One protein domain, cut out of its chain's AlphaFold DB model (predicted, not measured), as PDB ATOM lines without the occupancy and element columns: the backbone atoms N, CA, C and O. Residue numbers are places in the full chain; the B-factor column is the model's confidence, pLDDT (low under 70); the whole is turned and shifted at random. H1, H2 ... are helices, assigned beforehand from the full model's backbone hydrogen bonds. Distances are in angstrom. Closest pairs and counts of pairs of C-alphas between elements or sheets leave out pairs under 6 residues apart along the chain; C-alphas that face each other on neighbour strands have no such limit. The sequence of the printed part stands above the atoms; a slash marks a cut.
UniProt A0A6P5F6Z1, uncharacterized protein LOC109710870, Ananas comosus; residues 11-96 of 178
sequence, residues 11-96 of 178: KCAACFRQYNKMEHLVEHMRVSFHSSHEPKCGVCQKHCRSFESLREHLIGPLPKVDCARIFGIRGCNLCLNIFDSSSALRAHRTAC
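Overview. This is residues 11 to 96 of the 178 residues of the protein "uncharacterized protein LOC109710870" of Ananas comosus (UniProt A0A6P5F6Z1). Four short helices are strung along an elongated body: H1, the longest, is at one end, away from the others, H4 is at the other end, and H2 and H3 stand crosswise between them. Residues 33 to 50, a long loop, join H1 to H2. The printed part has 86 residues, with H1, H2, H3, H4 in chain order and no named strand; it is all helix, though only 40 residues are in helices. It is only just loose, close to compact (radius of gyration of the C-alphas 14.7 A), and spans 47 by 24 by 20 A.

Arrangement. Begin at H1, residues 22 to 32, which touches no helix. Look next at H2, residues 51 to 59, and H3, residues 65 to 74: they touch, closest at the C-alphas of Leu 58 and Ala 68, 4.8 A apart, about perpendicular at 87 degrees. H3 only just touches H4, residues 86 to 95, with 3 pairs of C-alphas within 8 A, the closest being Arg 74 and Ser 86 at 5.1 A. Every O i to N i+4 pair is within hydrogen-bond range in H1 and H2, but 5 of 6 in H3 and 4 of 6 in H4.

Along the chain. Find C-alpha 22 at (0.854, 33.964, 38.958); H1 runs 15.3 A from there to C-alpha 32. H2 is 12.0 A long, H3 14.3 A, and H4 14.7 A, ending at C-alpha 95, (34.070, 41.850, 8.433).

Size, cuts and confidence. The C-alphas of Glu 23 and Thr 94 are the farthest apart, 48.2 A. The links H1 to H2 and H3 to H4 are long. The printed part has no cut, and no printed residue is under 70 in pLDDT.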
ATOM      1  N   LYS A  11       3.367  38.351  33.483       92.69
ATOM      2  CA  LYS A  11       4.324  38.376  32.372       92.69
ATOM      3  C   LYS A  11       5.752  38.251  32.883       92.69
ATOM      4  O   LYS A  11       6.164  38.988  33.771       92.69
ATOM      5  N   CYS A  12       6.540  37.378  32.263       93.81
ATOM      6  CA  CYS A  12       7.971  37.299  32.541       93.81
ATOM      7  C   CYS A  12       8.697  38.539  31.994       93.81
ATOM      8  O   CYS A  12       8.578  38.854  30.809       93.81
ATOM      9  N   ALA A  13       9.492  39.213  32.825       91.50
ATOM     10  CA  ALA A  13      10.243  40.404  32.420       91.50
ATOM     11  C   ALA A  13      11.380  40.111  31.419       91.50
ATOM     12  O   ALA A  13      11.752  40.992  30.653       91.50
ATOM     13  N   ALA A  14      11.913  38.885  31.385       92.31
ATOM     14  CA  ALA A  14      13.034  38.530  30.512       92.31
ATOM     15  C   ALA A  14      12.583  38.048  29.123       92.31
ATOM     16  O   ALA A  14      13.071  38.540  28.103       92.31
ATOM     17  N   CYS A  15      11.641  37.097  29.069       92.62
ATOM     18  CA  CYS A  15      11.187  36.480  27.817       92.62
ATOM     19  C   CYS A  15       9.808  36.972  27.344       92.62
ATOM     20  O   CYS A  15       9.352  36.588  26.265       92.62
ATOM     21  N   PHE A  16       9.132  37.812  28.135       91.81
ATOM     22  CA  PHE A  16       7.817  38.394  27.839       91.81
ATOM     23  C   PHE A  16       6.673  37.400  27.630       91.81
ATOM     24  O   PHE A  16       5.603  37.801  27.164       91.81
ATOM     25  N   ARG A  17       6.866  36.131  28.002       90.69
ATOM     26  CA  ARG A  17       5.802  35.128  28.007       90.69
ATOM     27  C   ARG A  17       4.751  35.505  29.050       90.69
ATOM     28  O   ARG A  17       5.099  35.945  30.146       90.69
ATOM     29  N   GLN A  18       3.485  35.390  28.664       93.31
ATOM     30  CA  GLN A  18       2.327  35.704  29.499       93.31
ATOM     31  C   GLN A  18       1.722  34.420  30.061       93.31
ATOM     32  O   GLN A  18       1.680  33.396  29.377       93.31
ATOM     33  N   TYR A  19       1.221  34.512  31.285       93.25
ATOM     34  CA  TYR A  19       0.603  33.434  32.036       93.25
ATOM     35  C   TYR A  19      -0.721  33.923  32.611       93.25
ATOM     36  O   TYR A  19      -0.816  35.028  33.148       93.25
ATOM     37  N   ASN A  20      -1.738  33.069  32.539       91.44
ATOM     38  CA  ASN A  20      -3.063  33.380  33.078       91.44
ATOM     39  C   ASN A  20      -3.068  33.420  34.614       91.44
ATOM     40  O   ASN A  20      -3.917  34.071  35.207       91.44
ATOM     41  N   LYS A  21      -2.109  32.748  35.264       92.25
ATOM     42  CA  LYS A  21      -1.983  32.685  36.723       92.25
ATOM     43  C   LYS A  21      -0.562  33.005  37.178       92.25
ATOM     44  O   LYS A  21       0.395  32.669  36.477       92.25
ATOM     45  N   MET A  22      -0.438  33.603  38.364       92.38
ATOM     46  CA  MET A  22       0.854  33.964  38.958       92.38
ATOM     47  C   MET A  22       1.698  32.720  39.258       92.38
ATOM     48  O   MET A  22       2.893  32.717  38.987       92.38
ATOM     49  N   GLU A  23       1.074  31.631  39.721       93.56
ATOM     50  CA  GLU A  23       1.751  30.356  40.009       93.56
ATOM     51  C   GLU A  23       2.557  29.822  38.814       93.56
ATOM     52  O   GLU A  23       3.699  29.397  38.970       93.56
ATOM     53  N   HIS A  24       2.018  29.936  37.596       94.62
ATOM     54  CA  HIS A  24       2.710  29.498  36.385       94.62
ATOM     55  C   HIS A  24       3.866  30.423  35.992       94.62
ATOM     56  O   HIS A  24       4.859  29.952  35.438       94.62
ATOM     57  N   LEU A  25       3.762  31.727  36.275       94.56
ATOM     58  CA  LEU A  25       4.881  32.649  36.082       94.56
ATOM     59  C   LEU A  25       6.013  32.340  37.067       94.56
ATOM     60  O   LEU A  25       7.174  32.296  36.662       94.56
ATOM     61  N   VAL A  26       5.682  32.108  38.341       93.31
ATOM     62  CA  VAL A  26       6.667  31.753  39.371       93.31
ATOM     63  C   VAL A  26       7.381  30.457  38.996       93.31
ATOM     64  O   VAL A  26       8.610  30.412  39.028       93.31
ATOM     65  N   GLU A  27       6.639  29.437  38.566       94.62
ATOM     66  CA  GLU A  27       7.230  28.171  38.130       94.62
ATOM     67  C   GLU A  27       8.134  28.352  36.905       94.62
ATOM     68  O   GLU A  27       9.271  27.887  36.896       94.62
ATOM     69  N   HIS A  28       7.699  29.133  35.910       93.31
ATOM     70  CA  HIS A  28       8.547  29.494  34.770       93.31
ATOM     71  C   HIS A  28       9.866  30.138  35.205       93.31
ATOM     72  O   HIS A  28      10.922  29.791  34.673       93.31
ATOM     73  N   MET A  29       9.812  31.080  36.149       91.19
ATOM     74  CA  MET A  29      11.003  31.777  36.638       91.19
ATOM     75  C   MET A  29      11.954  30.844  37.390       91.19
ATOM     76  O   MET A  29      13.163  31.030  37.287       91.19
ATOM     77  N   ARG A  30      11.428  29.829  38.089       90.25
ATOM     78  CA  ARG A  30      12.241  28.818  38.784       90.25
ATOM     79  C   ARG A  30      13.001  27.906  37.832       90.25
ATOM     80  O   ARG A  30      14.101  27.503  38.177       90.25
ATOM     81  N   VAL A  31      12.435  27.580  36.669       87.69
ATOM     82  CA  VAL A  31      13.041  26.597  35.747       87.69
ATOM     83  C   VAL A  31      13.812  27.219  34.587       87.69
ATOM     84  O   VAL A  31      14.685  26.573  34.019       87.69
ATOM     85  N   SER A  32      13.497  28.456  34.200       83.00
ATOM     86  CA  SER A  32      14.032  29.029  32.957       83.00
ATOM     87  C   SER A  32      15.390  29.710  33.095       83.00
ATOM     88  O   SER A  32      15.986  29.993  32.066       83.00
ATOM     89  N   PHE A  33      15.855  30.000  34.318       81.56
ATOM     90  CA  PHE A  33      17.170  30.595  34.626       81.56
ATOM     91  C   PHE A  33      17.712  31.549  33.551       81.56
ATOM     92  O   PHE A  33      18.776  31.330  32.967       81.56
ATOM     93  N   HIS A  34      16.968  32.626  33.295       87.12
ATOM     94  CA  HIS A  34      17.390  33.629  32.330       87.12
ATOM     95  C   HIS A  34      18.753  34.199  32.722       87.12
ATOM     96  O   HIS A  34      18.934  34.684  33.841       87.12
ATOM     97  N   SER A  35      19.715  34.127  31.806       83.75
ATOM     98  CA  SER A  35      21.097  34.547  32.043       83.75
ATOM     99  C   SER A  35      21.558  35.534  30.979       83.75
ATOM    100  O   SER A  35      20.984  35.623  29.894       83.75
ATOM    101  N   SER A  36      22.653  36.241  31.255       81.44
ATOM    102  CA  SER A  36      23.305  37.128  30.283       81.44
ATOM    103  C   SER A  36      23.841  36.400  29.046       81.44
ATOM    104  O   SER A  36      24.194  37.053  28.067       81.44
ATOM    105  N   HIS A  37      23.937  35.070  29.092       82.12
ATOM    106  CA  HIS A  37      24.403  34.242  27.982       82.12
ATOM    107  C   HIS A  37      23.269  33.816  27.042       82.12
ATOM    108  O   HIS A  37      23.541  33.294  25.960       82.12
ATOM    109  N   GLU A  38      22.008  34.047  27.417       88.69
ATOM    110  CA  GLU A  38      20.889  33.811  26.514       88.69
ATOM    111  C   GLU A  38      20.884  34.844  25.375       88.69
ATOM    112  O   GLU A  38      21.038  36.048  25.609       88.69
ATOM    113  N   PRO A  39      20.670  34.412  24.122       92.25
ATOM    114  CA  PRO A  39      20.589  35.325  22.997       92.25
ATOM    115  C   PRO A  39      19.405  36.272  23.157       92.25
ATOM    116  O   PRO A  39      18.282  35.877  23.472       92.25
ATOM    117  N   LYS A  40      19.655  37.547  22.881       94.31
ATOM    118  CA  LYS A  40      18.711  38.634  23.110       94.31
ATOM    119  C   LYS A  40      18.406  39.364  21.814       94.31
ATOM    120  O   LYS A  40      19.300  39.669  21.030       94.31
ATOM    121  N   CYS A  41      17.137  39.697  21.601       94.31
ATOM    122  CA  CYS A  41      16.747  40.528  20.468       94.31
ATOM    123  C   CYS A  41      17.231  41.971  20.655       94.31
ATOM    124  O   CYS A  41      16.814  42.642  21.597       94.31
ATOM    125  N   GLY A  42      18.038  42.479  19.720       92.44
ATOM    126  CA  GLY A  42      18.534  43.862  19.747       92.44
ATOM    127  C   GLY A  42      17.448  44.937  19.609       92.44
ATOM    128  O   GLY A  42      17.690  46.085  19.959       92.44
ATOM    129  N   VAL A  43      16.237  44.584  19.152       94.06
ATOM    130  CA  VAL A  43      15.101  45.523  19.059       94.06
ATOM    131  C   VAL A  43      14.307  45.546  20.357       94.06
ATOM    132  O   VAL A  43      14.254  46.554  21.049       94.06
ATOM    133  N   CYS A  44      13.665  44.424  20.689       93.94
ATOM    134  CA  CYS A  44      12.712  44.371  21.794       93.94
ATOM    135  C   CYS A  44      13.334  43.933  23.118       93.94
ATOM    136  O   CYS A  44      12.624  43.872  24.114       93.94
ATOM    137  N   GLN A  45      14.626  43.600  23.137       93.12
ATOM    138  CA  GLN A  45      15.365  43.183  24.331       93.12
ATOM    139  C   GLN A  45      14.852  41.877  24.977       93.12
ATOM    140  O   GLN A  45      15.270  41.533  26.080       93.12
ATOM    141  N   LYS A  46      13.994  41.121  24.277       92.75
ATOM    142  CA  LYS A  46      13.506  39.802  24.698       92.75
ATOM    143  C   LYS A  46      14.651  38.788  24.719       92.75
ATOM    144  O   LYS A  46      15.349  38.649  23.713       92.75
ATOM    145  N   HIS A  47      14.765  38.042  25.815       93.88
ATOM    146  CA  HIS A  47      15.629  36.867  25.909       93.88
ATOM    147  C   HIS A  47      14.985  35.686  25.178       93.88
ATOM    148  O   HIS A  47      13.791  35.391  25.332       93.88
ATOM    149  N   CYS A  48      15.780  35.024  24.351       91.50
ATOM    150  CA  CYS A  48      15.424  33.814  23.639       91.50
ATOM    151  C   CYS A  48      16.205  32.649  24.244       91.50
ATOM    152  O   CYS A  48      17.402  32.755  24.466       91.50
ATOM    153  N   ARG A  49      15.539  31.510  24.442       87.62
ATOM    154  CA  ARG A  49      16.158  30.294  24.998       87.62
ATOM    155  C   ARG A  49      17.317  29.737  24.158       87.62
ATOM    156  O   ARG A  49      18.098  28.931  24.639       87.62
ATOM    157  N   SER A  50      17.379  30.088  22.874       89.50
ATOM    158  CA  SER A  50      18.400  29.621  21.938       89.50
ATOM    159  C   SER A  50      18.571  30.600  20.781       89.50
ATOM    160  O   SER A  50      17.698  31.437  20.516       89.50
ATOM    161  N   PHE A  51      19.703  30.490  20.079       90.00
ATOM    162  CA  PHE A  51      20.001  31.340  18.925       90.00
ATOM    163  C   PHE A  51      19.008  31.089  17.784       90.00
ATOM    164  O   PHE A  51      18.611  32.022  17.093       90.00
ATOM    165  N   GLU A  52      18.517  29.854  17.659       91.19
ATOM    166  CA  GLU A  52      17.466  29.509  16.701       91.19
ATOM    167  C   GLU A  52      16.140  30.196  17.046       91.19
ATOM    168  O   GLU A  52      15.527  30.821  16.190       91.19
ATOM    169  N   SER A  53      15.742  30.226  18.322       91.81
ATOM    170  CA  SER A  53      14.546  30.977  18.729       91.81
ATOM    171  C   SER A  53      14.688  32.492  18.509       91.81
ATOM    172  O   SER A  53      13.687  33.182  18.306       91.81
ATOM    173  N   LEU A  54      15.908  33.041  18.547       93.88
ATOM    174  CA  LEU A  54      16.160  34.428  18.137       93.88
ATOM    175  C   LEU A  54      16.036  34.600  16.618       93.88
ATOM    176  O   LEU A  54      15.442  35.579  16.165       93.88
ATOM    177  N   ARG A  55      16.552  33.650  15.837       93.56
ATOM    178  CA  ARG A  55      16.412  33.640  14.379       93.56
ATOM    179  C   ARG A  55      14.943  33.617  13.968       93.56
ATOM    180  O   ARG A  55      14.515  34.495  13.224       93.56
ATOM    181  N   GLU A  56      14.160  32.695  14.516       93.19
ATOM    182  CA  GLU A  56      12.721  32.595  14.256       93.19
ATOM    183  C   GLU A  56      11.979  33.891  14.610       93.19
ATOM    184  O   GLU A  56      11.113  34.349  13.870       93.19
ATOM    185  N   HIS A  57      12.360  34.532  15.718       93.44
ATOM    186  CA  HIS A  57      11.765  35.795  16.152       93.44
ATOM    187  C   HIS A  57      11.974  36.954  15.159       93.44
ATOM    188  O   HIS A  57      11.126  37.850  15.087       93.44
ATOM    189  N   LEU A  58      13.099  36.955  14.433       94.69
ATOM    190  CA  LEU A  58      13.519  38.037  13.538       94.69
ATOM    191  C   LEU A  58      13.168  37.774  12.069       94.69
ATOM    192  O   LEU A  58      12.735  38.695  11.381       94.69
ATOM    193  N   ILE A  59      13.372  36.542  11.599       92.62
ATOM    194  CA  ILE A  59      13.265  36.144  10.183       92.62
ATOM    195  C   ILE A  59      12.493  34.834   9.967       92.62
ATOM    196  O   ILE A  59      12.458  34.330   8.849       92.62
ATOM    197  N   GLY A  60      11.918  34.252  11.022       89.12
ATOM    198  CA  GLY A  60      11.137  33.020  10.925       89.12
ATOM    199  C   GLY A  60       9.792  33.203  10.215       89.12
ATOM    200  O   GLY A  60       9.476  34.297   9.752       89.12
ATOM    201  N   PRO A  61       8.962  32.146  10.167       84.12
ATOM    202  CA  PRO A  61       7.667  32.173   9.481       84.12
ATOM    203  C   PRO A  61       6.651  33.131  10.123       84.12
ATOM    204  O   PRO A  61       5.767  33.638   9.441       84.12
ATOM    205  N   LEU A  62       6.779  33.399  11.427       84.06
ATOM    206  CA  LEU A  62       5.912  34.312  12.180       84.06
ATOM    207  C   LEU A  62       6.759  35.288  13.011       84.06
ATOM    208  O   LEU A  62       6.804  35.186  14.243       84.06
ATOM    209  N   PRO A  63       7.479  36.222  12.368       83.56
ATOM    210  CA  PRO A  63       8.373  37.112  13.076       83.56
ATOM    211  C   PRO A  63       7.572  38.268  13.691       83.56
ATOM    212  O   PRO A  63       6.508  38.663  13.206       83.56
ATOM    213  N   LYS A  64       8.079  38.851  14.781       87.69
ATOM    214  CA  LYS A  64       7.397  40.000  15.396       87.69
ATOM    215  C   LYS A  64       7.554  41.208  14.472       87.69
ATOM    216  O   LYS A  64       8.678  41.659  14.287       87.69
ATOM    217  N   VAL A  65       6.445  41.738  13.949       90.75
ATOM    218  CA  VAL A  65       6.406  42.740  12.860       90.75
ATOM    219  C   VAL A  65       7.436  43.864  13.029       90.75
ATOM    220  O   VAL A  65       8.247  44.093  12.136       90.75
ATOM    221  N   ASP A  66       7.477  44.522  14.191       93.12
ATOM    222  CA  ASP A  66       8.439  45.605  14.441       93.12
ATOM    223  C   ASP A  66       9.895  45.142  14.475       93.12
ATOM    224  O   ASP A  66      10.777  45.813  13.933       93.12
ATOM    225  N   CYS A  67      10.154  43.987  15.091       94.88
ATOM    226  CA  CYS A  67      11.494  43.417  15.149       94.88
ATOM    227  C   CYS A  67      11.967  43.019  13.750       94.88
ATOM    228  O   CYS A  67      13.081  43.373  13.377       94.88
ATOM    229  N   ALA A  68      11.108  42.353  12.976       95.00
ATOM    230  CA  ALA A  68      11.377  41.932  11.605       95.00
ATOM    231  C   ALA A  68      11.668  43.134  10.697       95.00
ATOM    232  O   ALA A  68      12.661  43.148   9.975       95.00
ATOM    233  N   ARG A  69      10.844  44.184  10.792       94.69
ATOM    234  CA  ARG A  69      10.996  45.424  10.022       94.69
ATOM    235  C   ARG A  69      12.325  46.116  10.311       94.69
ATOM    236  O   ARG A  69      13.057  46.457   9.385       94.69
ATOM    237  N   ILE A  70      12.661  46.314  11.588       94.56
ATOM    238  CA  ILE A  70      13.928  46.954  11.974       94.56
ATOM    239  C   ILE A  70      15.119  46.077  11.575       94.56
ATOM    240  O   ILE A  70      16.111  46.587  11.044       94.56
ATOM    241  N   PHE A  71      15.009  44.767  11.790       95.81
ATOM    242  CA  PHE A  71      16.042  43.807  11.429       95.81
ATOM    243  C   PHE A  71      16.271  43.736   9.915       95.81
ATOM    244  O   PHE A  71      17.414  43.673   9.485       95.81
ATOM    245  N   GLY A  72      15.232  43.838   9.086       93.94
ATOM    246  CA  GLY A  72      15.385  43.852   7.629       93.94
ATOM    247  C   GLY A  72      16.244  45.013   7.113       93.94
ATOM    248  O   GLY A  72      16.947  44.866   6.116       93.94
ATOM    249  N   ILE A  73      16.241  46.152   7.815       94.12
ATOM    250  CA  ILE A  73      16.989  47.357   7.418       94.12
ATOM    251  C   ILE A  73      18.407  47.358   8.009       94.12
ATOM    252  O   ILE A  73      19.361  47.791   7.360       94.12
ATOM    253  N   ARG A  74      18.544  46.919   9.266       95.38
ATOM    254  CA  ARG A  74      19.751  47.126  10.086       95.38
ATOM    255  C   ARG A  74      20.348  45.846  10.671       95.38
ATOM    256  O   ARG A  74      21.344  45.914  11.382       95.38
ATOM    257  N   GLY A  75      19.761  44.690  10.394       94.62
ATOM    258  CA  GLY A  75      20.162  43.391  10.922       94.62
ATOM    259  C   GLY A  75      21.089  42.606   9.996       94.62
ATOM    260  O   GLY A  75      20.959  42.623   8.770       94.62
ATOM    261  N   CYS A  76      22.035  41.879  10.590       93.69
ATOM    262  CA  CYS A  76      22.847  40.895   9.880       93.69
ATOM    263  C   CYS A  76      22.217  39.504  10.003       93.69
ATOM    264  O   CYS A  76      22.104  38.970  11.100       93.69
ATOM    265  N   ASN A  77      21.872  38.872   8.881       90.81
ATOM    266  CA  ASN A  77      21.288  37.526   8.836       90.81
ATOM    267  C   ASN A  77      22.236  36.401   9.300       90.81
ATOM    268  O   ASN A  77      21.782  35.282   9.522       90.81
ATOM    269  N   LEU A  78      23.533  36.687   9.445       89.50
ATOM    270  CA  LEU A  78      24.538  35.714   9.875       89.50
ATOM    271  C   LEU A  78      24.709  35.719  11.395       89.50
ATOM    272  O   LEU A  78      24.485  34.707  12.049       89.50
ATOM    273  N   CYS A  79      25.075  36.872  11.961       91.44
ATOM    274  CA  CYS A  79      25.346  37.012  13.394       91.44
ATOM    275  C   CYS A  79      24.122  37.439  14.218       91.44
ATOM    276  O   CYS A  79      24.195  37.464  15.441       91.44
ATOM    277  N   LEU A  80      23.011  37.793  13.558       93.06
ATOM    278  CA  LEU A  80      21.761  38.292  14.149       93.06
ATOM    279  C   LEU A  80      21.884  39.599  14.956       93.06
ATOM    280  O   LEU A  80      20.912  40.029  15.577       93.06
ATOM    281  N   ASN A  81      23.030  40.284  14.894       92.38
ATOM    282  CA  ASN A  81      23.187  41.616  15.476       92.38
ATOM    283  C   ASN A  81      22.451  42.683  14.660       92.38
ATOM    284  O   ASN A  81      22.291  42.570  13.440       92.38
ATOM    285  N   ILE A  82      22.050  43.745  15.357       93.81
ATOM    286  CA  ILE A  82      21.371  44.917  14.804       93.81
ATOM    287  C   ILE A  82      22.284  46.117  14.991       93.81
ATOM    288  O   ILE A  82      22.807  46.330  16.082       93.81
ATOM    289  N   PHE A  83      22.474  46.873  13.919       94.50
ATOM    290  CA  PHE A  83      23.364  48.028  13.877       94.50
ATOM    291  C   PHE A  83      22.571  49.333  13.952       94.50
ATOM    292  O   PHE A  83      21.376  49.365  13.657       94.50
ATOM    293  N   ASP A  84      23.238  50.433  14.294       92.62
ATOM    294  CA  ASP A  84      22.567  51.733  14.422       92.62
ATOM    295  C   ASP A  84      22.061  52.259  13.070       92.62
ATOM    296  O   ASP A  84      20.993  52.870  12.994       92.62
ATOM    297  N   SER A  85      22.774  51.942  11.981       94.12
ATOM    298  CA  SER A  85      22.471  52.380  10.612       94.12
ATOM    299  C   SER A  85      22.690  51.280   9.563       94.12
ATOM    300  O   SER A  85      23.422  50.311   9.779       94.12
ATOM    301  N   SER A  86      22.082  51.448   8.383       94.38
ATOM    302  CA  SER A  86      22.275  50.550   7.232       94.38
ATOM    303  C   SER A  86      23.712  50.586   6.695       94.38
ATOM    304  O   SER A  86      24.249  49.564   6.268       94.38
ATOM    305  N   SER A  87      24.374  51.742   6.769       93.75
ATOM    306  CA  SER A  87      25.797  51.921   6.462       93.75
ATOM    307  C   SER A  87      26.695  51.101   7.389       93.75
ATOM    308  O   SER A  87      27.591  50.411   6.903       93.75
ATOM    309  N   ALA A  88      26.417  51.097   8.699       93.94
ATOM    310  CA  ALA A  88      27.158  50.280   9.660       93.94
ATOM    311  C   ALA A  88      26.972  48.776   9.393       93.94
ATOM    312  O   ALA A  88      27.948  48.029   9.394       93.94
ATOM    313  N   LEU A  89      25.749  48.337   9.061       94.19
ATOM    314  CA  LEU A  89      25.495  46.957   8.631       94.19
ATOM    315  C   LEU A  89      26.294  46.594   7.368       94.19
ATOM    316  O   LEU A  89      26.876  45.510   7.297       94.19
ATOM    317  N   ARG A  90      26.330  47.478   6.362       91.25
ATOM    318  CA  ARG A  90      27.095  47.246   5.125       91.25
ATOM    319  C   ARG A  90      28.586  47.088   5.404       91.25
ATOM    320  O   ARG A  90      29.177  46.135   4.908       91.25
ATOM    321  N   ALA A  91      29.158  47.981   6.210       90.12
ATOM    322  CA  ALA A  91      30.555  47.895   6.626       90.12
ATOM    323  C   ALA A  91      30.826  46.623   7.447       90.12
ATOM    324  O   ALA A  91      31.852  45.975   7.272       90.12
ATOM    325  N   HIS A  92      29.881  46.218   8.298       91.12
ATOM    326  CA  HIS A  92      29.996  44.988   9.073       91.12
ATOM    327  C   HIS A  92      29.982  43.726   8.203       91.12
ATOM    328  O   HIS A  92      30.719  42.795   8.508       91.12
ATOM    329  N   ARG A  93      29.161  43.645   7.146       86.50
ATOM    330  CA  ARG A  93      28.972  42.399   6.368       86.50
ATOM    331  C   ARG A  93      30.278  41.799   5.834       86.50
ATOM    332  O   ARG A  93      30.412  40.577   5.835       86.50
ATOM    333  N   THR A  94      31.226  42.636   5.419       81.75
ATOM    334  CA  THR A  94      32.538  42.196   4.911       81.75
ATOM    335  C   THR A  94      33.479  41.723   6.020       81.75
ATOM    336  O   THR A  94      34.339  40.887   5.769       81.75
ATOM    337  N   ALA A  95      33.295  42.215   7.246       83.75
ATOM    338  CA  ALA A  95      34.070  41.850   8.433       83.75
ATOM    339  C   ALA A  95      33.310  40.905   9.386       83.75
ATOM    340  O   ALA A  95      33.751  40.651  10.511       83.75
ATOM    341  N   CYS A  96      32.134  40.413   8.982       87.31
ATOM    342  CA  CYS A  96      31.319  39.557   9.826       87.31
ATOM    343  C   CYS A  96      32.019  38.213   9.998       87.31
ATOM    344  O   CYS A  96      32.301  37.505   9.040       87.31
TER     345      CYS A  96